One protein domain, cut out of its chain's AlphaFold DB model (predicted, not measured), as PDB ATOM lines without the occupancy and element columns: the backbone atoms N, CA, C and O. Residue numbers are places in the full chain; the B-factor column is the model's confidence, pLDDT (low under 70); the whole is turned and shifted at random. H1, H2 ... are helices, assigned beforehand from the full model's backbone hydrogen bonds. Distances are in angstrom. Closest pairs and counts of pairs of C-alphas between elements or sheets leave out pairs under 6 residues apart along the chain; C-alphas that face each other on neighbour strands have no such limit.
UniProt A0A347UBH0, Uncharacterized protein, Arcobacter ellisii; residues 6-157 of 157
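Overview. This is residues 6 to 157 of the 157 residues of an uncharacterized protein of Arcobacter ellisii (UniProt A0A347UBH0). One long helix, H3, runs through the middle of a compact pile of mostly crossed helices. H2 folds back along H3 as a hairpin, H6 packs on residues 41 to 49 of H3, and H7 crosses H3 near residues 35 to 39; short H4 lies near the middle, about perpendicular to H3 and making a corner with H5, whose residues 85 to 88 meet H6, while H1 lies far from the middle, next to H4, and long links join H3 to H4, H5 to H6 and H6 to H7. The printed part has 152 residues, with seven named helices, H1 to H7 in chain order, and no named strand: all helix. The radius of gyration of the C-alphas is 15.1 A, and the spans are 48 by 36 by 22 A.

Arrangement. Begin with H3, residues 33 to 55, the hub, which has a kink of 30 degrees near residue 49. H2, residues 15 to 28, forms a hairpin with it: they touch, closest at the C-alphas of Ile 26 and Arg 36, 6.3 A, at a shallow tilt of 25 degrees, opposite ways. H6, residues 116 to 124, touches H3 at the C-alphas of Ala 45 and Leu 118, 4.3 A, at a tilt of 37 degrees, only just steep. H7, residues 139 to 155, touches H3 at the C-alphas of Thr 39 and Ile 148, 5.6 A, about perpendicular at 79 degrees. H4, residues 72 to 78, only just touches H3, with 3 pairs of C-alphas within 8 A, the closest those of Val 46 and Trp 78, 7.2 A. H5, residues 81 to 97, forms a hairpin with H6, only just touching it, with 3 pairs within 8 A, the closest those of Tyr 88 and Leu 118, 6.9 A. H1, residues 6 to 12, only just touches H4, with 3 pairs within 8 A, the closest those of Thr 7 and Ser 72, 5.1 A. H6 and H7 are apart. Every O i to N i+4 pair is within hydrogen-bond range in H1, H2, H4, H5, H6 and H7; in H3, 16 of 19 are.

Along the chain. Find C-alpha 33 at (-13.765, -32.046, 0.498); from there H3 runs 32.7 A to C-alpha 55 at (-39.864, -50.525, -6.196). H2 is 20.0 A long, H5 24.5 A and H7 24.7 A, ending at C-alpha 155, (-15.451, -45.483, -6.537). H6 is 11.8 A long, and H1 and H4 are 10.0 A each.

Size, cuts and confidence. The two C-alphas farthest apart are those of Asn 30 and Asn 107, 48.2 A. The links H3 to H4, H5 to H6 and H6 to H7 are long. The printed part has no cut, and no printed residue is under 70 in pLDDT.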
ATOM      1  N   PHE A   6     -21.678 -51.651  -8.627       91.88
ATOM      2  CA  PHE A   6     -22.725 -50.656  -8.479       91.88
ATOM      3  C   PHE A   6     -24.102 -51.163  -8.911       91.88
ATOM      4  O   PHE A   6     -25.066 -50.988  -8.172       91.88
ATOM      5  N   THR A   7     -24.213 -51.867 -10.042       93.56
ATOM      6  CA  THR A   7     -25.493 -52.485 -10.439       93.56
ATOM      7  C   THR A   7     -26.022 -53.437  -9.364       93.56
ATOM      8  O   THR A   7     -27.215 -53.424  -9.060       93.56
ATOM      9  N   ASN A   8     -25.162 -54.250  -8.743       91.94
ATOM     10  CA  ASN A   8     -25.615 -55.130  -7.662       91.94
ATOM     11  C   ASN A   8     -26.094 -54.326  -6.447       91.94
ATOM     12  O   ASN A   8     -27.142 -54.648  -5.889       91.94
ATOM     13  N   LEU A   9     -25.372 -53.272  -6.071       93.75
ATOM     14  CA  LEU A   9     -25.739 -52.388  -4.963       93.75
ATOM     15  C   LEU A   9     -27.098 -51.708  -5.209       93.75
ATOM     16  O   LEU A   9     -27.988 -51.793  -4.368       93.75
ATOM     17  N   LEU A  10     -27.318 -51.143  -6.400       95.19
ATOM     18  CA  LEU A  10     -28.573 -50.473  -6.783       95.19
ATOM     19  C   LEU A  10     -29.816 -51.367  -6.658       95.19
ATOM     20  O   LEU A  10     -30.927 -50.880  -6.438       95.19
ATOM     21  N   ASN A  11     -29.652 -52.680  -6.821       93.44
ATOM     22  CA  ASN A  11     -30.772 -53.613  -6.773       93.44
ATOM     23  C   ASN A  11     -31.049 -54.156  -5.367       93.44
ATOM     24  O   ASN A  11     -32.191 -54.539  -5.115       93.44
ATOM     25  N   ASN A  12     -30.066 -54.138  -4.461       93.31
ATOM     26  CA  ASN A  12     -30.139 -54.826  -3.166       93.31
ATOM     27  C   ASN A  12     -30.023 -53.907  -1.942       93.31
ATOM     28  O   ASN A  12     -30.154 -54.399  -0.825       93.31
ATOM     29  N   SER A  13     -29.779 -52.612  -2.135       94.94
ATOM     30  CA  SER A  13     -29.563 -51.661  -1.045       94.94
ATOM     31  C   SER A  13     -30.592 -50.533  -1.052       94.94
ATOM     32  O   SER A  13     -31.118 -50.137  -2.096       94.94
ATOM     33  N   SER A  14     -30.873 -50.022   0.139       96.25
ATOM     34  CA  SER A  14     -31.656 -48.812   0.374       96.25
ATOM     35  C   SER A  14     -30.856 -47.548   0.042       96.25
ATOM     36  O   SER A  14     -29.633 -47.581  -0.114       96.25
ATOM     37  N   LEU A  15     -31.548 -46.408  -0.030       96.69
ATOM     38  CA  LEU A  15     -30.908 -45.107  -0.229       96.69
ATOM     39  C   LEU A  15     -29.850 -44.812   0.847       96.69
ATOM     40  O   LEU A  15     -28.750 -44.390   0.514       96.69
ATOM     41  N   GLU A  16     -30.172 -45.061   2.117       96.38
ATOM     42  CA  GLU A  16     -29.280 -44.789   3.252       96.38
ATOM     43  C   GLU A  16     -28.005 -45.639   3.194       96.38
ATOM     44  O   GLU A  16     -26.900 -45.119   3.366       96.38
ATOM     45  N   GLU A  17     -28.137 -46.932   2.885       96.88
ATOM     46  CA  GLU A  17     -26.992 -47.834   2.728       96.88
ATOM     47  C   GLU A  17     -26.100 -47.408   1.556       96.88
ATOM     48  O   GLU A  17     -24.875 -47.399   1.687       96.88
ATOM     49  N   LEU A  18     -26.701 -47.018   0.426       96.62
ATOM     50  CA  LEU A  18     -25.972 -46.546  -0.753       96.62
ATOM     51  C   LEU A  18     -25.245 -45.223  -0.475       96.62
ATOM     52  O   LEU A  18     -24.074 -45.094  -0.835       96.62
ATOM     53  N   SER A  19     -25.903 -44.261   0.179       95.56
ATOM     54  CA  SER A  19     -25.289 -42.988   0.582       95.56
ATOM     55  C   SER A  19     -24.127 -43.207   1.546       95.56
ATOM     56  O   SER A  19     -23.045 -42.670   1.327       95.56
ATOM     57  N   THR A  20     -24.324 -44.038   2.572       95.50
ATOM     58  CA  THR A  20     -23.293 -44.350   3.577       95.50
ATOM     59  C   THR A  20     -22.086 -45.031   2.940       95.50
ATOM     60  O   THR A  20     -20.938 -44.718   3.263       95.50
ATOM     61  N   LEU A  21     -22.331 -45.961   2.011       95.06
ATOM     62  CA  LEU A  21     -21.270 -46.615   1.257       95.06
ATOM     63  C   LEU A  21     -20.481 -45.597   0.433       95.06
ATOM     64  O   LEU A  21     -19.259 -45.550   0.543       95.06
ATOM     65  N   LEU A  22     -21.164 -44.771  -0.365       94.88
ATOM     66  CA  LEU A  22     -20.505 -43.775  -1.204       94.88
ATOM     67  C   LEU A  22     -19.722 -42.761  -0.369       94.88
ATOM     68  O   LEU A  22     -18.600 -42.417  -0.733       94.88
ATOM     69  N   GLU A  23     -20.276 -42.317   0.759       93.38
ATOM     70  CA  GLU A  23     -19.575 -41.434   1.684       93.38
ATOM     71  C   GLU A  23     -18.273 -42.080   2.143       93.38
ATOM     72  O   GLU A  23     -17.211 -41.494   1.931       93.38
ATOM     73  N   LYS A  24     -18.330 -43.309   2.670       93.75
ATOM     74  CA  LYS A  24     -17.150 -44.064   3.109       93.75
ATOM     75  C   LYS A  24     -16.093 -44.184   2.007       93.75
ATOM     76  O   LYS A  24     -14.923 -43.923   2.283       93.75
ATOM     77  N   GLU A  25     -16.485 -44.554   0.789       93.44
ATOM     78  CA  GLU A  25     -15.558 -44.678  -0.345       93.44
ATOM     79  C   GLU A  25     -14.908 -43.325  -0.687       93.44
ATOM     80  O   GLU A  25     -13.691 -43.247  -0.863       93.44
ATOM     81  N   ILE A  26     -15.678 -42.229  -0.679       91.69
ATOM     82  CA  ILE A  26     -15.138 -40.879  -0.894       91.69
ATOM     83  C   ILE A  26     -14.133 -40.513   0.205       91.69
ATOM     84  O   ILE A  26     -13.053 -40.018  -0.118       91.69
ATOM     85  N   ILE A  27     -14.429 -40.785   1.485       89.44
ATOM     86  CA  ILE A  27     -13.490 -40.513   2.593       89.44
ATOM     87  C   ILE A  27     -12.163 -41.244   2.371       89.44
ATOM     88  O   ILE A  27     -11.096 -40.670   2.581       89.44
ATOM     89  N   GLN A  28     -12.227 -42.507   1.953       91.38
ATOM     90  CA  GLN A  28     -11.050 -43.359   1.776       91.38
ATOM     91  C   GLN A  28     -10.241 -43.014   0.520       91.38
ATOM     92  O   GLN A  28      -9.037 -43.261   0.479       91.38
ATOM     93  N   SER A  29     -10.882 -42.418  -0.485       87.88
ATOM     94  CA  SER A  29     -10.263 -42.078  -1.769       87.88
ATOM     95  C   SER A  29      -9.362 -40.835  -1.760       87.88
ATOM     96  O   SER A  29      -8.710 -40.564  -2.766       87.88
ATOM     97  N   ASN A  30      -9.282 -40.095  -0.645       84.88
ATOM     98  CA  ASN A  30      -8.561 -38.815  -0.534       84.88
ATOM     99  C   ASN A  30      -9.005 -37.743  -1.554       84.88
ATOM    100  O   ASN A  30      -8.242 -36.823  -1.860       84.88
ATOM    101  N   GLU A  31     -10.228 -37.842  -2.081       87.88
ATOM    102  CA  GLU A  31     -10.831 -36.782  -2.889       87.88
ATOM    103  C   GLU A  31     -10.992 -35.500  -2.062       87.88
ATOM    104  O   GLU A  31     -11.223 -35.539  -0.851       87.88
ATOM    105  N   ALA A  32     -10.889 -34.346  -2.723       89.75
ATOM    106  CA  ALA A  32     -11.048 -33.054  -2.061       89.75
ATOM    107  C   ALA A  32     -12.434 -32.925  -1.400       89.75
ATOM    108  O   ALA A  32     -13.435 -33.369  -1.966       89.75
ATOM    109  N   ASP A  33     -12.512 -32.232  -0.257       89.69
ATOM    110  CA  ASP A  33     -13.765 -32.046   0.498       89.69
ATOM    111  C   ASP A  33     -14.899 -31.483  -0.368       89.69
ATOM    112  O   ASP A  33     -16.045 -31.920  -0.263       89.69
ATOM    113  N   PHE A  34     -14.561 -30.605  -1.317       92.88
ATOM    114  CA  PHE A  34     -15.488 -30.106  -2.331       92.88
ATOM    115  C   PHE A  34     -16.255 -31.230  -3.043       92.88
ATOM    116  O   PHE A  34     -17.473 -31.158  -3.193       92.88
ATOM    117  N   TRP A  35     -15.569 -32.286  -3.482       93.69
ATOM    118  CA  TRP A  35     -16.215 -33.386  -4.192       93.69
ATOM    119  C   TRP A  35     -17.118 -34.198  -3.283       93.69
ATOM    120  O   TRP A  35     -18.192 -34.612  -3.719       93.69
ATOM    121  N   ARG A  36     -16.738 -34.374  -2.018       88.56
ATOM    122  CA  ARG A  36     -17.584 -35.026  -1.018       88.56
ATOM    123  C   ARG A  36     -18.889 -34.265  -0.818       88.56
ATOM    124  O   ARG A  36     -19.963 -34.843  -0.972       88.56
ATOM    125  N   GLU A  37     -18.788 -32.964  -0.564       92.69
ATOM    126  CA  GLU A  37     -19.938 -32.084  -0.334       92.69
ATOM    127  C   GLU A  37     -20.896 -32.026  -1.528       92.69
ATOM    128  O   GLU A  37     -22.091 -31.791  -1.356       92.69
ATOM    129  N   LYS A  38     -20.394 -32.226  -2.754       95.75
ATOM    130  CA  LYS A  38     -21.215 -32.185  -3.972       95.75
ATOM    131  C   LYS A  38     -21.754 -33.541  -4.403       95.75
ATOM    132  O   LYS A  38     -22.861 -33.602  -4.935       95.75
ATOM    133  N   THR A  39     -21.002 -34.613  -4.177       96.31
ATOM    134  CA  THR A  39     -21.341 -35.945  -4.687       96.31
ATOM    135  C   THR A  39     -22.491 -36.576  -3.913       96.31
ATOM    136  O   THR A  39     -23.393 -37.124  -4.540       96.31
ATOM    137  N   ILE A  40     -22.514 -36.460  -2.579       95.44
ATOM    138  CA  ILE A  40     -23.566 -37.090  -1.764       95.44
ATOM    139  C   ILE A  40     -24.955 -36.500  -2.060       95.44
ATOM    140  O   ILE A  40     -25.841 -37.275  -2.427       95.44
ATOM    141  N   PRO A  41     -25.176 -35.167  -2.033       97.00
ATOM    142  CA  PRO A  41     -26.497 -34.610  -2.341       97.00
ATOM    143  C   PRO A  41     -26.970 -34.930  -3.761       97.00
ATOM    144  O   PRO A  41     -28.156 -35.158  -3.983       97.00
ATOM    145  N   PHE A  42     -26.044 -34.972  -4.724       98.19
ATOM    146  CA  PHE A  42     -26.347 -35.377  -6.095       98.19
ATOM    147  C   PHE A  42     -26.815 -36.831  -6.166       98.19
ATOM    148  O   PHE A  42     -27.856 -37.128  -6.750       98.19
ATOM    149  N   PHE A  43     -26.049 -37.736  -5.564       97.88
ATOM    150  CA  PHE A  43     -26.337 -39.162  -5.574       97.88
ATOM    151  C   PHE A  43     -27.697 -39.455  -4.935       97.88
ATOM    152  O   PHE A  43     -28.514 -40.184  -5.503       97.88
ATOM    153  N   GLU A  44     -27.982 -38.794  -3.813       98.25
ATOM    154  CA  GLU A  44     -29.273 -38.887  -3.144       98.25
ATOM    155  C   GLU A  44     -30.430 -38.343  -3.973       98.25
ATOM    156  O   GLU A  44     -31.489 -38.963  -3.999       98.25
ATOM    157  N   ALA A  45     -30.242 -37.214  -4.657       98.50
ATOM    158  CA  ALA A  45     -31.266 -36.609  -5.504       98.50
ATOM    159  C   ALA A  45     -31.665 -37.508  -6.682       98.50
ATOM    160  O   ALA A  45     -32.844 -37.598  -7.026       98.50
ATOM    161  N   VAL A  46     -30.700 -38.197  -7.299       98.56
ATOM    162  CA  VAL A  46     -30.990 -39.149  -8.382       98.56
ATOM    163  C   VAL A  46     -31.715 -40.378  -7.822       98.56
ATOM    164  O   VAL A  46     -32.771 -40.779  -8.322       98.56
ATOM    165  N   LEU A  47     -31.180 -40.981  -6.757       98.56
ATOM    166  CA  LEU A  47     -31.724 -42.224  -6.208       98.56
ATOM    167  C   LEU A  47     -33.057 -42.048  -5.482       98.56
ATOM    168  O   LEU A  47     -33.851 -42.988  -5.483       98.56
ATOM    169  N   SER A  48     -33.355 -40.861  -4.944       98.56
ATOM    170  CA  SER A  48     -34.662 -40.569  -4.342       98.56
ATOM    171  C   SER A  48     -35.816 -40.702  -5.334       98.56
ATOM    172  O   SER A  48     -36.961 -40.806  -4.916       98.56
ATOM    173  N   VAL A  49     -35.528 -40.710  -6.640       98.62
ATOM    174  CA  VAL A  49     -36.513 -40.964  -7.695       98.62
ATOM    175  C   VAL A  49     -36.366 -42.363  -8.290       98.62
ATOM    176  O   VAL A  49     -37.361 -43.073  -8.444       98.62
ATOM    177  N   LEU A  50     -35.141 -42.791  -8.616       98.69
ATOM    178  CA  LEU A  50     -34.937 -44.077  -9.292       98.69
ATOM    179  C   LEU A  50     -35.285 -45.283  -8.410       98.69
ATOM    180  O   LEU A  50     -35.778 -46.282  -8.933       98.69
ATOM    181  N   LEU A  51     -35.068 -45.207  -7.091       98.44
ATOM    182  CA  LEU A  51     -35.409 -46.305  -6.182       98.44
ATOM    183  C   LEU A  51     -36.931 -46.490  -6.043       98.44
ATOM    184  O   LEU A  51     -37.381 -47.609  -6.288       98.44
ATOM    185  N   PRO A  52     -37.752 -45.447  -5.798       98.38
ATOM    186  CA  PRO A  52     -39.208 -45.596  -5.838       98.38
ATOM    187  C   PRO A  52     -39.740 -46.100  -7.185       98.38
ATOM    188  O   PRO A  52     -40.633 -46.944  -7.217       98.38
ATOM    189  N   LEU A  53     -39.179 -45.644  -8.314       98.38
ATOM    190  CA  LEU A  53     -39.550 -46.181  -9.632       98.38
ATOM    191  C   LEU A  53     -39.213 -47.673  -9.751       98.38
ATOM    192  O   LEU A  53     -40.023 -48.442 -10.272       98.38
ATOM    193  N   LYS A  54     -38.048 -48.101  -9.251       97.88
ATOM    194  CA  LYS A  54     -37.654 -49.517  -9.181       97.88
ATOM    195  C   LYS A  54     -38.634 -50.324  -8.337       97.88
ATOM    196  O   LYS A  54     -39.121 -51.349  -8.800       97.88
ATOM    197  N   GLU A  55     -38.946 -49.860  -7.133       97.38
ATOM    198  CA  GLU A  55     -39.864 -50.525  -6.196       97.38
ATOM    199  C   GLU A  55     -41.272 -50.687  -6.784       97.38
ATOM    200  O   GLU A  55     -41.923 -51.711  -6.582       97.38
ATOM    201  N   GLN A  56     -41.714 -49.718  -7.588       97.38
ATOM    202  CA  GLN A  56     -42.989 -49.773  -8.301       97.38
ATOM    203  C   GLN A  56     -42.939 -50.578  -9.616       97.38
ATOM    204  O   GLN A  56     -43.974 -50.762 -10.254       97.38
ATOM    205  N   ASN A  57     -41.778 -51.104 -10.029       97.12
ATOM    206  CA  ASN A  57     -41.555 -51.745 -11.338       97.12
ATOM    207  C   ASN A  57     -41.892 -50.822 -12.525       97.12
ATOM    208  O   ASN A  57     -42.457 -51.247 -13.540       97.12
ATOM    209  N   LEU A  58     -41.546 -49.546 -12.370       98.06
ATOM    210  CA  LEU A  58     -41.864 -48.435 -13.262       98.06
ATOM    211  C   LEU A  58     -40.608 -47.765 -13.835       98.06
ATOM    212  O   LEU A  58     -40.622 -46.580 -14.152       98.06
ATOM    213  N   LEU A  59     -39.503 -48.499 -13.959       98.38
ATOM    214  CA  LEU A  59     -38.268 -47.958 -14.515       98.38
ATOM    215  C   LEU A  59     -38.389 -47.701 -16.017       98.38
ATOM    216  O   LEU A  59     -38.934 -48.487 -16.793       98.38
ATOM    217  N   PHE A  60     -37.816 -46.583 -16.437       98.50
ATOM    218  CA  PHE A  60     -37.752 -46.172 -17.828       98.50
ATOM    219  C   PHE A  60     -36.472 -45.382 -18.075       98.50
ATOM    220  O   PHE A  60     -35.844 -44.874 -17.145       98.50
ATOM    221  N   ASN A  61     -36.068 -45.300 -19.335       98.25
ATOM    222  CA  ASN A  61     -34.899 -44.540 -19.759       98.25
ATOM    223  C   ASN A  61     -35.274 -43.111 -20.212       98.25
ATOM    224  O   ASN A  61     -36.460 -42.823 -20.356       98.25
ATOM    225  N   PRO A  62     -34.305 -42.217 -20.482       98.19
ATOM    226  CA  PRO A  62     -34.585 -40.851 -20.941       98.19
ATOM    227  C   PRO A  62     -35.473 -40.728 -22.189       98.19
ATOM    228  O   PRO A  62     -36.149 -39.719 -22.359       98.19
ATOM    229  N   GLU A  63     -35.531 -41.752 -23.045       97.50
ATOM    230  CA  GLU A  63     -36.441 -41.797 -24.200       97.50
ATOM    231  C   GLU A  63     -37.876 -42.226 -23.838       97.50
ATOM    232  O   GLU A  63     -38.710 -42.399 -24.728       97.50
ATOM    233  N   GLY A  64     -38.170 -42.477 -22.561       97.56
ATOM    234  CA  GLY A  64     -39.459 -42.990 -22.101       97.56
ATOM    235  C   GLY A  64     -39.648 -44.495 -22.322       97.56
ATOM    236  O   GLY A  64     -40.747 -45.010 -22.115       97.56
ATOM    237  N   LYS A  65     -38.615 -45.237 -22.743       98.06
ATOM    238  CA  LYS A  65     -38.725 -46.690 -22.954       98.06
ATOM    239  C   LYS A  65     -38.634 -47.427 -21.626       98.06
ATOM    240  O   LYS A  65     -37.775 -47.111 -20.809       98.06
ATOM    241  N   ILE A  66     -39.492 -48.430 -21.456       98.00
ATOM    242  CA  ILE A  66     -39.526 -49.306 -20.279       98.00
ATOM    243  C   ILE A  66     -38.187 -50.035 -20.130       98.00
ATOM    244  O   ILE A  66     -37.636 -50.535 -21.114       98.00
ATOM    245  N   VAL A  67     -37.688 -50.110 -18.897       97.31
ATOM    246  CA  VAL A  67     -36.483 -50.857 -18.525       97.31
ATOM    247  C   VAL A  67     -36.810 -51.752 -17.332       97.31
ATOM    248  O   VAL A  67     -37.551 -51.362 -16.440       97.31
ATOM    249  N   GLU A  68     -36.266 -52.966 -17.304       93.50
ATOM    250  CA  GLU A  68     -36.601 -53.952 -16.266       93.50
ATOM    251  C   GLU A  68     -35.818 -53.769 -14.961       93.50
ATOM    252  O   GLU A  68     -36.280 -54.186 -13.902       93.50
ATOM    253  N   LYS A  69     -34.609 -53.200 -15.028       94.62
ATOM    254  CA  LYS A  69     -33.673 -53.143 -13.899       94.62
ATOM    255  C   LYS A  69     -32.988 -51.795 -13.806       94.62
ATOM    256  O   LYS A  69     -32.696 -51.161 -14.817       94.62
ATOM    257  N   LEU A  70     -32.691 -51.397 -12.574       96.94
ATOM    258  CA  LEU A  70     -31.839 -50.253 -12.300       96.94
ATOM    259  C   LEU A  70     -30.389 -50.733 -12.332       96.94
ATOM    260  O   LEU A  70     -29.902 -51.308 -11.361       96.94
ATOM    261  N   ASP A  71     -29.730 -50.555 -13.470       96.06
ATOM    262  CA  ASP A  71     -28.294 -50.777 -13.616       96.06
ATOM    263  C   ASP A  71     -27.521 -49.449 -13.568       96.06
ATOM    264  O   ASP A  71     -28.102 -48.355 -13.591       96.06
ATOM    265  N   SER A  72     -26.192 -49.534 -13.482       95.44
ATOM    266  CA  SER A  72     -25.328 -48.349 -13.455       95.44
ATOM    267  C   SER A  72     -25.493 -47.491 -14.708       95.44
ATOM    268  O   SER A  72     -25.406 -46.267 -14.639       95.44
ATOM    269  N   THR A  73     -25.773 -48.113 -15.859       95.81
ATOM    270  CA  THR A  73     -25.974 -47.394 -17.115       95.81
ATOM    271  C   THR A  73     -27.204 -46.508 -17.003       95.81
ATOM    272  O   THR A  73     -27.116 -45.315 -17.280       95.81
ATOM    273  N   LEU A  74     -28.332 -47.046 -16.540       97.69
ATOM    274  CA  LEU A  74     -29.561 -46.293 -16.340       97.69
ATOM    275  C   LEU A  74     -29.372 -45.167 -15.322       97.69
ATOM    276  O   LEU A  74     -29.807 -44.048 -15.595       97.69
ATOM    277  N   PHE A  75     -28.681 -45.437 -14.209       97.88
ATOM    278  CA  PHE A  75     -28.310 -44.404 -13.240       97.88
ATOM    279  C   PHE A  75     -27.568 -43.253 -13.932       97.88
ATOM    280  O   PHE A  75     -28.053 -42.125 -13.933       97.88
ATOM    281  N   PHE A  76     -26.458 -43.540 -14.624       97.38
ATOM    282  CA  PHE A  76     -25.639 -42.495 -15.247       97.38
ATOM    283  C   PHE A  76     -26.342 -41.752 -16.385       97.38
ATOM    284  O   PHE A  76     -26.010 -40.600 -16.661       97.38
ATOM    285  N   ARG A  77     -27.309 -42.384 -17.054       97.88
ATOM    286  CA  ARG A  77     -28.128 -41.715 -18.072       97.88
ATOM    287  C   ARG A  77     -29.067 -40.681 -17.461       97.88
ATOM    288  O   ARG A  77     -29.241 -39.620 -18.050       97.88
ATOM    289  N   TRP A  78     -29.641 -40.971 -16.296       98.31
ATOM    290  CA  TRP A  78     -30.467 -40.018 -15.551       98.31
ATOM    291  C   TRP A  78     -29.653 -38.994 -14.757       98.31
ATOM    292  O   TRP A  78     -30.165 -37.930 -14.442       98.31
ATOM    293  N   SER A  79     -28.384 -39.287 -14.485       97.25
ATOM    294  CA  SER A  79     -27.412 -38.402 -13.838       97.25
ATOM    295  C   SER A  79     -26.899 -37.245 -14.706       97.25
ATOM    296  O   SER A  79     -26.262 -36.325 -14.180       97.25
ATOM    297  N   ASP A  80     -27.115 -37.277 -16.023       95.69
ATOM    298  CA  ASP A  80     -26.878 -36.107 -16.875       95.69
ATOM    299  C   ASP A  80     -27.791 -34.949 -16.442       95.69
ATOM    300  O   ASP A  80     -28.951 -35.173 -16.112       95.69
ATOM    301  N   LEU A  81     -27.287 -33.712 -16.424       96.00
ATOM    302  CA  LEU A  81     -28.030 -32.569 -15.883       96.00
ATOM    303  C   LEU A  81     -29.346 -32.296 -16.635       96.00
ATOM    304  O   LEU A  81     -30.358 -31.993 -15.999       96.00
ATOM    305  N   VAL A  82     -29.355 -32.428 -17.968       95.06
ATOM    306  CA  VAL A  82     -30.578 -32.242 -18.768       95.06
ATOM    307  C   VAL A  82     -31.556 -33.355 -18.453       95.06
ATOM    308  O   VAL A  82     -32.717 -33.086 -18.142       95.06
ATOM    309  N   CYS A  83     -31.083 -34.601 -18.498       96.94
ATOM    310  CA  CYS A  83     -31.911 -35.764 -18.202       96.94
ATOM    311  C   CYS A  83     -32.491 -35.690 -16.788       96.94
ATOM    312  O   CYS A  83     -33.672 -35.964 -16.607       96.94
ATOM    313  N   LEU A  84     -31.703 -35.275 -15.798       98.00
ATOM    314  CA  LEU A  84     -32.136 -35.173 -14.409       98.00
ATOM    315  C   LEU A  84     -33.248 -34.131 -14.236       98.00
ATOM    316  O   LEU A  84     -34.234 -34.372 -13.539       98.00
ATOM    317  N   ARG A  85     -33.127 -32.984 -14.913       97.31
ATOM    318  CA  ARG A  85     -34.185 -31.966 -14.939       97.31
ATOM    319  C   ARG A  85     -35.440 -32.477 -15.649       97.31
ATOM    320  O   ARG A  85     -36.545 -32.261 -15.160       97.31
ATOM    321  N   ILE A  86     -35.288 -33.174 -16.773       97.12
ATOM    322  CA  ILE A  86     -36.415 -33.805 -17.477       97.12
ATOM    323  C   ILE A  86     -37.106 -34.825 -16.564       97.12
ATOM    324  O   ILE A  86     -38.332 -34.834 -16.483       97.12
ATOM    325  N   LEU A  87     -36.340 -35.634 -15.826       98.50
ATOM    326  CA  LEU A  87     -36.876 -36.582 -14.852       98.50
ATOM    327  C   LEU A  87     -37.721 -35.870 -13.794       98.50
ATOM    328  O   LEU A  87     -38.837 -36.309 -13.528       98.50
ATOM    329  N   TYR A  88     -37.239 -34.748 -13.245       98.50
ATOM    330  CA  TYR A  88     -38.019 -33.932 -12.309       98.50
ATOM    331  C   TYR A  88     -39.383 -33.547 -12.895       98.50
ATOM    332  O   TYR A  88     -40.404 -33.796 -12.256       98.50
ATOM    333  N   PHE A  89     -39.430 -33.005 -14.118       98.19
ATOM    334  CA  PHE A  89     -40.698 -32.608 -14.740       98.19
ATOM    335  C   PHE A  89     -41.620 -33.796 -15.009       98.19
ATOM    336  O   PHE A  89     -42.816 -33.709 -14.727       98.19
ATOM    337  N   ILE A  90     -41.076 -34.919 -15.489       98.31
ATOM    338  CA  ILE A  90     -41.848 -36.149 -15.703       98.31
ATOM    339  C   ILE A  90     -42.509 -36.588 -14.395       98.31
ATOM    340  O   ILE A  90     -43.716 -36.827 -14.373       98.31
ATOM    341  N   ILE A  91     -41.750 -36.670 -13.301       98.62
ATOM    342  CA  ILE A  91     -42.275 -37.154 -12.021       98.62
ATOM    343  C   ILE A  91     -43.208 -36.135 -11.369       98.62
ATOM    344  O   ILE A  91     -44.247 -36.529 -10.847       98.62
ATOM    345  N   LYS A  92     -42.918 -34.833 -11.464       98.38
ATOM    346  CA  LYS A  92     -43.815 -33.768 -10.992       98.38
ATOM    347  C   LYS A  92     -45.186 -33.853 -11.663       98.38
ATOM    348  O   LYS A  92     -46.197 -33.968 -10.976       98.38
ATOM    349  N   GLN A  93     -45.218 -33.901 -12.994       97.81
ATOM    350  CA  GLN A  93     -46.461 -34.048 -13.758       97.81
ATOM    351  C   GLN A  93     -47.149 -35.390 -13.453       97.81
ATOM    352  O   GLN A  93     -48.374 -35.456 -13.349       97.81
ATOM    353  N   SER A  94     -46.372 -36.462 -13.268       98.25
ATOM    354  CA  SER A  94     -46.909 -37.784 -12.921       98.25
ATOM    355  C   SER A  94     -47.559 -37.810 -11.536       98.25
ATOM    356  O   SER A  94     -48.623 -38.400 -11.366       98.25
ATOM    357  N   ASN A  95     -46.968 -37.121 -10.555       98.44
ATOM    358  CA  ASN A  95     -47.541 -36.924  -9.223       98.44
ATOM    359  C   ASN A  95     -48.863 -36.153  -9.288       98.44
ATOM    360  O   ASN A  95     -49.845 -36.584  -8.689       98.44
ATOM    361  N   GLU A  96     -48.910 -35.058 -10.049       97.56
ATOM    362  CA  GLU A  96     -50.120 -34.243 -10.232       97.56
ATOM    363  C   GLU A  96     -51.264 -35.024 -10.892       97.56
ATOM    364  O   GLU A  96     -52.429 -34.851 -10.531       97.56
ATOM    365  N   LYS A  97     -50.948 -35.892 -11.862       96.94
ATOM    366  CA  LYS A  97     -51.934 -36.725 -12.570       96.94
ATOM    367  C   LYS A  97     -52.176 -38.087 -11.925       96.94
ATOM    368  O   LYS A  97     -53.044 -38.814 -12.399       96.94
ATOM    369  N   GLN A  98     -51.434 -38.429 -10.871       96.50
ATOM    370  CA  GLN A  98     -51.452 -39.742 -10.217       96.50
ATOM    371  C   GLN A  98     -51.264 -40.911 -11.205       96.50
ATOM    372  O   GLN A  98     -51.840 -41.986 -11.057       96.50
ATOM    373  N   GLN A  99     -50.442 -40.690 -12.228       96.19
ATOM    374  CA  GLN A  99     -50.144 -41.651 -13.284       96.19
ATOM    375  C   GLN A  99     -48.751 -41.361 -13.832       96.19
ATOM    376  O   GLN A  99     -48.439 -40.207 -14.097       96.19
ATOM    377  N   LEU A 100     -47.940 -42.393 -14.081       97.44
ATOM    378  CA  LEU A 100     -46.652 -42.203 -14.744       97.44
ATOM    379  C   LEU A 100     -46.851 -41.760 -16.201       97.44
ATOM    380  O   LEU A 100     -47.424 -42.490 -17.011       97.44
ATOM    381  N   LEU A 101     -46.361 -40.567 -16.530       96.44
ATOM    382  CA  LEU A 101     -46.484 -39.947 -17.849       96.44
ATOM    383  C   LEU A 101     -45.184 -40.029 -18.646       96.44
ATOM    384  O   LEU A 101     -44.120 -40.271 -18.090       96.44
ATOM    385  N   ARG A 102     -45.272 -39.766 -19.959       95.50
ATOM    386  CA  ARG A 102     -44.111 -39.640 -20.868       95.50
ATOM    387  C   ARG A 102     -43.226 -40.893 -20.902       95.50
ATOM    388  O   ARG A 102     -42.028 -40.823 -21.153       95.50
ATOM    389  N   THR A 103     -43.848 -42.049 -20.687       96.50
ATOM    390  CA  THR A 103     -43.219 -43.365 -20.785       96.50
ATOM    391  C   THR A 103     -44.066 -44.302 -21.639       96.50
ATOM    392  O   THR A 103     -45.209 -44.000 -21.978       96.50
ATOM    393  N   GLY A 104     -43.514 -45.468 -21.971       93.50
ATOM    394  CA  GLY A 104     -44.240 -46.547 -22.640       93.50
ATOM    395  C   GLY A 104     -45.239 -47.295 -21.750       93.50
ATOM    396  O   GLY A 104     -45.901 -48.207 -22.240       93.50
ATOM    397  N   TYR A 105     -45.351 -46.967 -20.456       94.88
ATOM    398  CA  TYR A 105     -46.283 -47.647 -19.560       94.88
ATOM    399  C   TYR A 105     -47.735 -47.249 -19.841       94.88
ATOM    400  O   TYR A 105     -48.076 -46.077 -19.976       94.88
ATOM    401  N   GLN A 106     -48.614 -48.251 -19.865       90.88
ATOM    402  CA  GLN A 106     -50.062 -48.083 -19.961       90.88
ATOM    403  C   GLN A 106     -50.727 -48.868 -18.829       90.88
ATOM    404  O   GLN A 106     -50.313 -49.990 -18.529       90.88
ATOM    405  N   ASN A 107     -51.761 -48.291 -18.210       87.38
ATOM    406  CA  ASN A 107     -52.599 -48.950 -17.198       87.38
ATOM    407  C   ASN A 107     -51.820 -49.547 -16.009       87.38
ATOM    408  O   ASN A 107     -52.155 -50.625 -15.513       87.38
ATOM    409  N   LYS A 108     -50.758 -48.872 -15.559       92.25
ATOM    410  CA  LYS A 108     -50.026 -49.247 -14.346       92.25
ATOM    411  C   LYS A 108     -50.457 -48.388 -13.169       92.25
ATOM    412  O   LYS A 108     -50.670 -47.188 -13.323       92.25
ATOM    413  N   THR A 109     -50.527 -49.008 -11.997       94.31
ATOM    414  CA  THR A 109     -50.698 -48.290 -10.737       94.31
ATOM    415  C   THR A 109     -49.444 -47.479 -10.459       94.31
ATOM    416  O   THR A 109     -48.353 -48.039 -10.391       94.31
ATOM    417  N   TYR A 110     -49.618 -46.174 -10.299       97.56
ATOM    418  CA  TYR A 110     -48.568 -45.249  -9.910       97.56
ATOM    419  C   TYR A 110     -48.812 -44.791  -8.474       97.56
ATOM    420  O   TYR A 110     -49.927 -44.408  -8.118       97.56
ATOM    421  N   GLN A 111     -47.770 -44.832  -7.653       97.94
ATOM    422  CA  GLN A 111     -47.747 -44.216  -6.335       97.94
ATOM    423  C   GLN A 111     -46.891 -42.956  -6.396       97.94
ATOM    424  O   GLN A 111     -45.836 -42.940  -7.032       97.94
ATOM    425  N   ILE A 112     -47.355 -41.907  -5.717       98.19
ATOM    426  CA  ILE A 112     -46.679 -40.610  -5.664       98.19
ATOM    427  C   ILE A 112     -45.248 -40.791  -5.151       98.19
ATOM    428  O   ILE A 112     -45.018 -41.426  -4.124       98.19
ATOM    429  N   ILE A 113     -44.298 -40.196  -5.866       98.50
ATOM    430  CA  ILE A 113     -42.876 -40.212  -5.520       98.50
ATOM    431  C   ILE A 113     -42.528 -38.881  -4.860       98.50
ATOM    432  O   ILE A 113     -42.827 -37.822  -5.413       98.50
ATOM    433  N   ASN A 114     -41.878 -38.910  -3.695       98.19
ATOM    434  CA  ASN A 114     -41.378 -37.685  -3.077       98.19
ATOM    435  C   ASN A 114     -40.189 -37.136  -3.889       98.19
ATOM    436  O   ASN A 114     -39.123 -37.745  -3.927       98.19
ATOM    437  N   ILE A 115     -40.378 -35.976  -4.519       97.62
ATOM    438  CA  ILE A 115     -39.365 -35.320  -5.356       97.62
ATOM    439  C   ILE A 115     -38.572 -34.233  -4.627       97.62
ATOM    440  O   ILE A 115     -37.701 -33.629  -5.241       97.62
ATOM    441  N   GLU A 116     -38.819 -33.990  -3.339       98.19
ATOM    442  CA  GLU A 116     -38.239 -32.869  -2.587       98.19
ATOM    443  C   GLU A 116     -36.701 -32.849  -2.625       98.19
ATOM    444  O   GLU A 116     -36.098 -31.798  -2.835       98.19
ATOM    445  N   LYS A 117     -36.038 -34.008  -2.489       98.25
ATOM    446  CA  LYS A 117     -34.569 -34.099  -2.600       98.25
ATOM    447  C   LYS A 117     -34.073 -33.666  -3.982       98.25
ATOM    448  O   LYS A 117     -33.118 -32.896  -4.075       98.25
ATOM    449  N   LEU A 118     -34.735 -34.126  -5.044       98.62
ATOM    450  CA  LEU A 118     -34.403 -33.757  -6.419       98.62
ATOM    451  C   LEU A 118     -34.680 -32.273  -6.688       98.62
ATOM    452  O   LEU A 118     -33.846 -31.575  -7.261       98.62
ATOM    453  N   GLU A 119     -35.827 -31.781  -6.232       98.31
ATOM    454  CA  GLU A 119     -36.236 -30.385  -6.340       98.31
ATOM    455  C   GLU A 119     -35.232 -29.446  -5.667       98.31
ATOM    456  O   GLU A 119     -34.701 -28.535  -6.305       98.31
ATOM    457  N   ASN A 120     -34.898 -29.721  -4.404       98.25
ATOM    458  CA  ASN A 120     -33.930 -28.946  -3.635       98.25
ATOM    459  C   ASN A 120     -32.533 -29.001  -4.262       98.25
ATOM    460  O   ASN A 120     -31.834 -27.984  -4.308       98.25
ATOM    461  N   TYR A 121     -32.123 -30.159  -4.789       98.19
ATOM    462  CA  TYR A 121     -30.852 -30.290  -5.494       98.19
ATOM    463  C   TYR A 121     -30.800 -29.396  -6.738       98.19
ATOM    464  O   TYR A 121     -29.869 -28.600  -6.879       98.19
ATOM    465  N   LEU A 122     -31.809 -29.466  -7.611       97.38
ATOM    466  CA  LEU A 122     -31.879 -28.642  -8.821       97.38
ATOM    467  C   LEU A 122     -31.931 -27.146  -8.473       97.38
ATOM    468  O   LEU A 122     -31.165 -26.357  -9.030       97.38
ATOM    469  N   TYR A 123     -32.752 -26.763  -7.491       95.50
ATOM    470  CA  TYR A 123     -32.870 -25.379  -7.030       95.50
ATOM    471  C   TYR A 123     -31.552 -24.834  -6.459       95.50
ATOM    472  O   TYR A 123     -31.113 -23.745  -6.833       95.50
ATOM    473  N   SER A 124     -30.864 -25.604  -5.607       95.44
ATOM    474  CA  SER A 124     -29.576 -25.197  -5.017       95.44
ATOM    475  C   SER A 124     -28.471 -25.000  -6.062       95.44
ATOM    476  O   SER A 124     -27.581 -24.168  -5.877       95.44
ATOM    477  N   ASN A 125     -28.571 -25.697  -7.198       95.38
ATOM    478  CA  ASN A 125     -27.688 -25.539  -8.353       95.38
ATOM    479  C   ASN A 125     -28.215 -24.526  -9.385       95.38
ATOM    480  O   ASN A 125     -27.681 -24.437 -10.489       95.38
ATOM    481  N   ARG A 126     -29.221 -23.716  -9.019       93.81
ATOM    482  CA  ARG A 126     -29.809 -22.647  -9.849       93.81
ATOM    483  C   ARG A 126     -30.368 -23.149 -11.181       93.81
ATOM    484  O   ARG A 126     -30.325 -22.438 -12.182       93.81
ATOM    485  N   ILE A 127     -30.886 -24.372 -11.197       95.19
ATOM    486  CA  ILE A 127     -31.554 -24.938 -12.365       95.19
ATOM    487  C   ILE A 127     -33.007 -24.472 -12.374       95.19
ATOM    488  O   ILE A 127     -33.706 -24.575 -11.364       95.19
ATOM    489  N   ASN A 128     -33.475 -23.964 -13.515       93.12
ATOM    490  CA  ASN A 128     -34.871 -23.569 -13.658       93.12
ATOM    491  C   ASN A 128     -35.772 -24.812 -13.667       93.12
ATOM    492  O   ASN A 128     -35.682 -25.652 -14.561       93.12
ATOM    493  N   ILE A 129     -36.655 -24.897 -12.678       94.44
ATOM    494  CA  ILE A 129     -37.649 -25.967 -12.509       94.44
ATOM    495  C   ILE A 129     -39.093 -25.433 -12.515       94.44
ATOM    496  O   ILE A 129     -40.044 -26.153 -12.202       94.44
ATOM    497  N   SER A 130     -39.259 -24.154 -12.853       92.31
ATOM    498  CA  SER A 130     -40.554 -23.472 -12.927       92.31
ATOM    499  C   SER A 130     -41.152 -23.531 -14.329       92.31
ATOM    500  O   SER A 130     -42.370 -23.586 -14.458       92.31
ATOM    501  N   ASP A 131     -40.304 -23.544 -15.354       90.62
ATOM    502  CA  ASP A 131     -40.694 -23.592 -16.761       90.62
ATOM    503  C   ASP A 131     -39.813 -24.615 -17.482       90.62
ATOM    504  O   ASP A 131     -38.590 -24.477 -17.464       90.62
ATOM    505  N   GLU A 132     -40.422 -25.655 -18.062       91.94
ATOM    506  CA  GLU A 132     -39.722 -26.747 -18.752       91.94
ATOM    507  C   GLU A 132     -39.072 -26.274 -20.067       91.94
ATOM    508  O   GLU A 132     -37.977 -26.747 -20.397       91.94
ATOM    509  N   ASP A 133     -39.668 -25.286 -20.744       89.56
ATOM    510  CA  ASP A 133     -39.269 -24.818 -22.081       89.56
ATOM    511  C   ASP A 133     -37.986 -23.971 -22.066       89.56
ATOM    512  O   ASP A 133     -37.329 -23.784 -23.093       89.56
ATOM    513  N   ILE A 134     -37.572 -23.493 -20.889       87.00
ATOM    514  CA  ILE A 134     -36.291 -22.805 -20.714       87.00
ATOM    515  C   ILE A 134     -35.157 -23.834 -20.732       87.00
ATOM    516  O   ILE A 134     -35.006 -24.640 -19.818       87.00
ATOM    517  N   LEU A 135     -34.319 -23.768 -21.766       79.19
ATOM    518  CA  LEU A 135     -33.160 -24.650 -21.959       79.19
ATOM    519  C   LEU A 135     -31.832 -23.998 -21.545       79.19
ATOM    520  O   LEU A 135     -30.773 -24.407 -22.018       79.19
ATOM    521  N   ASP A 136     -31.877 -22.981 -20.685       84.88
ATOM    522  CA  ASP A 136     -30.667 -22.371 -20.141       84.88
ATOM    523  C   ASP A 136     -30.179 -23.143 -18.912       84.88
ATOM    524  O   ASP A 136     -30.927 -23.401 -17.964       84.88
ATOM    525  N   PHE A 137     -28.908 -23.525 -18.939       88.88
ATOM    526  CA  PHE A 137     -28.273 -24.338 -17.915       88.88
ATOM    527  C   PHE A 137     -26.872 -23.785 -17.638       88.88
ATOM    528  O   PHE A 137     -26.079 -23.623 -18.573       88.88
ATOM    529  N   PRO A 138     -26.499 -23.555 -16.369       91.75
ATOM    530  CA  PRO A 138     -25.172 -23.048 -16.060       91.75
ATOM    531  C   PRO A 138     -24.082 -24.067 -16.433       91.75
ATOM    532  O   PRO A 138     -24.046 -25.183 -15.910       91.75
ATOM    533  N   ILE A 139     -23.136 -23.664 -17.288       92.50
ATOM    534  CA  ILE A 139     -22.020 -24.515 -17.756       92.50
ATOM    535  C   ILE A 139     -21.211 -25.095 -16.584       92.50
ATOM    536  O   ILE A 139     -20.778 -26.246 -16.619       92.50
ATOM    537  N   SER A 140     -21.030 -24.319 -15.514       94.56
ATOM    538  CA  SER A 140     -20.335 -24.775 -14.306       94.56
ATOM    539  C   SER A 140     -21.008 -25.983 -13.651       94.56
ATOM    540  O   SER A 140     -20.310 -26.850 -13.130       94.56
ATOM    541  N   ILE A 141     -22.338 -26.079 -13.713       95.38
ATOM    542  CA  ILE A 141     -23.095 -27.190 -13.128       95.38
ATOM    543  C   ILE A 141     -23.035 -28.431 -14.022       95.38
ATOM    544  O   ILE A 141     -22.910 -29.539 -13.505       95.38
ATOM    545  N   TYR A 142     -23.000 -28.277 -15.348       94.31
ATOM    546  CA  TYR A 142     -22.686 -29.407 -16.232       94.31
ATOM    547  C   TYR A 142     -21.322 -30.014 -15.922       94.31
ATOM    548  O   TYR A 142     -21.202 -31.224 -15.744       94.31
ATOM    549  N   ASN A 143     -20.295 -29.168 -15.819       95.75
ATOM    550  CA  ASN A 143     -18.943 -29.622 -15.500       95.75
ATOM    551  C   ASN A 143     -18.890 -30.298 -14.126       95.75
ATOM    552  O   ASN A 143     -18.199 -31.303 -13.961       95.75
ATOM    553  N   LEU A 144     -19.669 -29.793 -13.163       96.44
ATOM    554  CA  LEU A 144     -19.832 -30.425 -11.860       96.44
ATOM    555  C   LEU A 144     -20.423 -31.838 -11.988       96.44
ATOM    556  O   LEU A 144     -19.837 -32.775 -11.452       96.44
ATOM    557  N   HIS A 145     -21.523 -32.019 -12.728       96.88
ATOM    558  CA  HIS A 145     -22.123 -33.341 -12.961       96.88
ATOM    559  C   HIS A 145     -21.151 -34.306 -13.647       96.88
ATOM    560  O   HIS A 145     -21.072 -35.473 -13.265       96.88
ATOM    561  N   ILE A 146     -20.384 -33.840 -14.639       96.12
ATOM    562  CA  ILE A 146     -19.360 -34.655 -15.308       96.12
ATOM    563  C   ILE A 146     -18.313 -35.133 -14.294       96.12
ATOM    564  O   ILE A 146     -17.998 -36.324 -14.260       96.12
ATOM    565  N   GLY A 147     -17.816 -34.227 -13.446       96.44
ATOM    566  CA  GLY A 147     -16.857 -34.550 -12.389       96.44
ATOM    567  C   GLY A 147     -17.413 -35.545 -11.371       96.44
ATOM    568  O   GLY A 147     -16.810 -36.595 -11.154       96.44
ATOM    569  N   ILE A 148     -18.606 -35.279 -10.830       96.81
ATOM    570  CA  ILE A 148     -19.280 -36.170  -9.873       96.81
ATOM    571  C   ILE A 148     -19.494 -37.563 -10.480       96.81
ATOM    572  O   ILE A 148     -19.166 -38.573  -9.860       96.81
ATOM    573  N   ASN A 149     -19.987 -37.641 -11.719       96.19
ATOM    574  CA  ASN A 149     -20.187 -38.916 -12.404       96.19
ATOM    575  C   ASN A 149     -18.872 -39.676 -12.596       96.19
ATOM    576  O   ASN A 149     -18.860 -40.902 -12.497       96.19
ATOM    577  N   SER A 150     -17.765 -38.979 -12.867       95.00
ATOM    578  CA  SER A 150     -16.441 -39.605 -12.946       95.00
ATOM    579  C   SER A 150     -16.008 -40.187 -11.600       95.00
ATOM    580  O   SER A 150     -15.493 -41.302 -11.564       95.00
ATOM    581  N   ILE A 151     -16.245 -39.467 -10.503       94.69
ATOM    582  CA  ILE A 151     -15.918 -39.924  -9.147       94.69
ATOM    583  C   ILE A 151     -16.730 -41.169  -8.798       94.69
ATOM    584  O   ILE A 151     -16.148 -42.203  -8.484       94.69
ATOM    585  N   ILE A 152     -18.056 -41.133  -8.959       94.75
ATOM    586  CA  ILE A 152     -18.922 -42.289  -8.672       94.75
ATOM    587  C   ILE A 152     -18.498 -43.506  -9.507       94.75
ATOM    588  O   ILE A 152     -18.391 -44.609  -8.976       94.75
ATOM    589  N   LYS A 153     -18.193 -43.315 -10.799       93.06
ATOM    590  CA  LYS A 153     -17.688 -44.390 -11.673       93.06
ATOM    591  C   LYS A 153     -16.368 -44.982 -11.200       93.06
ATOM    592  O   LYS A 153     -16.120 -46.147 -11.477       93.06
ATOM    593  N   ASN A 154     -15.500 -44.190 -10.581       91.88
ATOM    594  CA  ASN A 154     -14.216 -44.672 -10.086       91.88
ATOM    595  C   ASN A 154     -14.367 -45.408  -8.752       91.88
ATOM    596  O   ASN A 154     -13.695 -46.415  -8.554       91.88
ATOM    597  N   LEU A 155     -15.257 -44.932  -7.879       91.56
ATOM    598  CA  LEU A 155     -15.451 -45.483  -6.537       91.56
ATOM    599  C   LEU A 155     -16.319 -46.743  -6.517       91.56
ATOM    600  O   LEU A 155     -16.046 -47.659  -5.754       91.56
ATOM    601  N   LEU A 156     -17.363 -46.805  -7.349       88.19
ATOM    602  CA  LEU A 156     -18.358 -47.885  -7.300       88.19
ATOM    603  C   LEU A 156     -18.227 -48.909  -8.442       88.19
ATOM    604  O   LEU A 156     -19.112 -49.746  -8.614       88.19
ATOM    605  N   LYS A 157     -17.155 -48.828  -9.235       72.00
ATOM    606  CA  LYS A 157     -16.925 -49.682 -10.413       72.00
ATOM    607  C   LYS A 157     -16.954 -51.182 -10.112       72.00
ATOM    608  O   LYS A 157     -16.417 -51.600  -9.065       72.00
TER     609      LYS A 157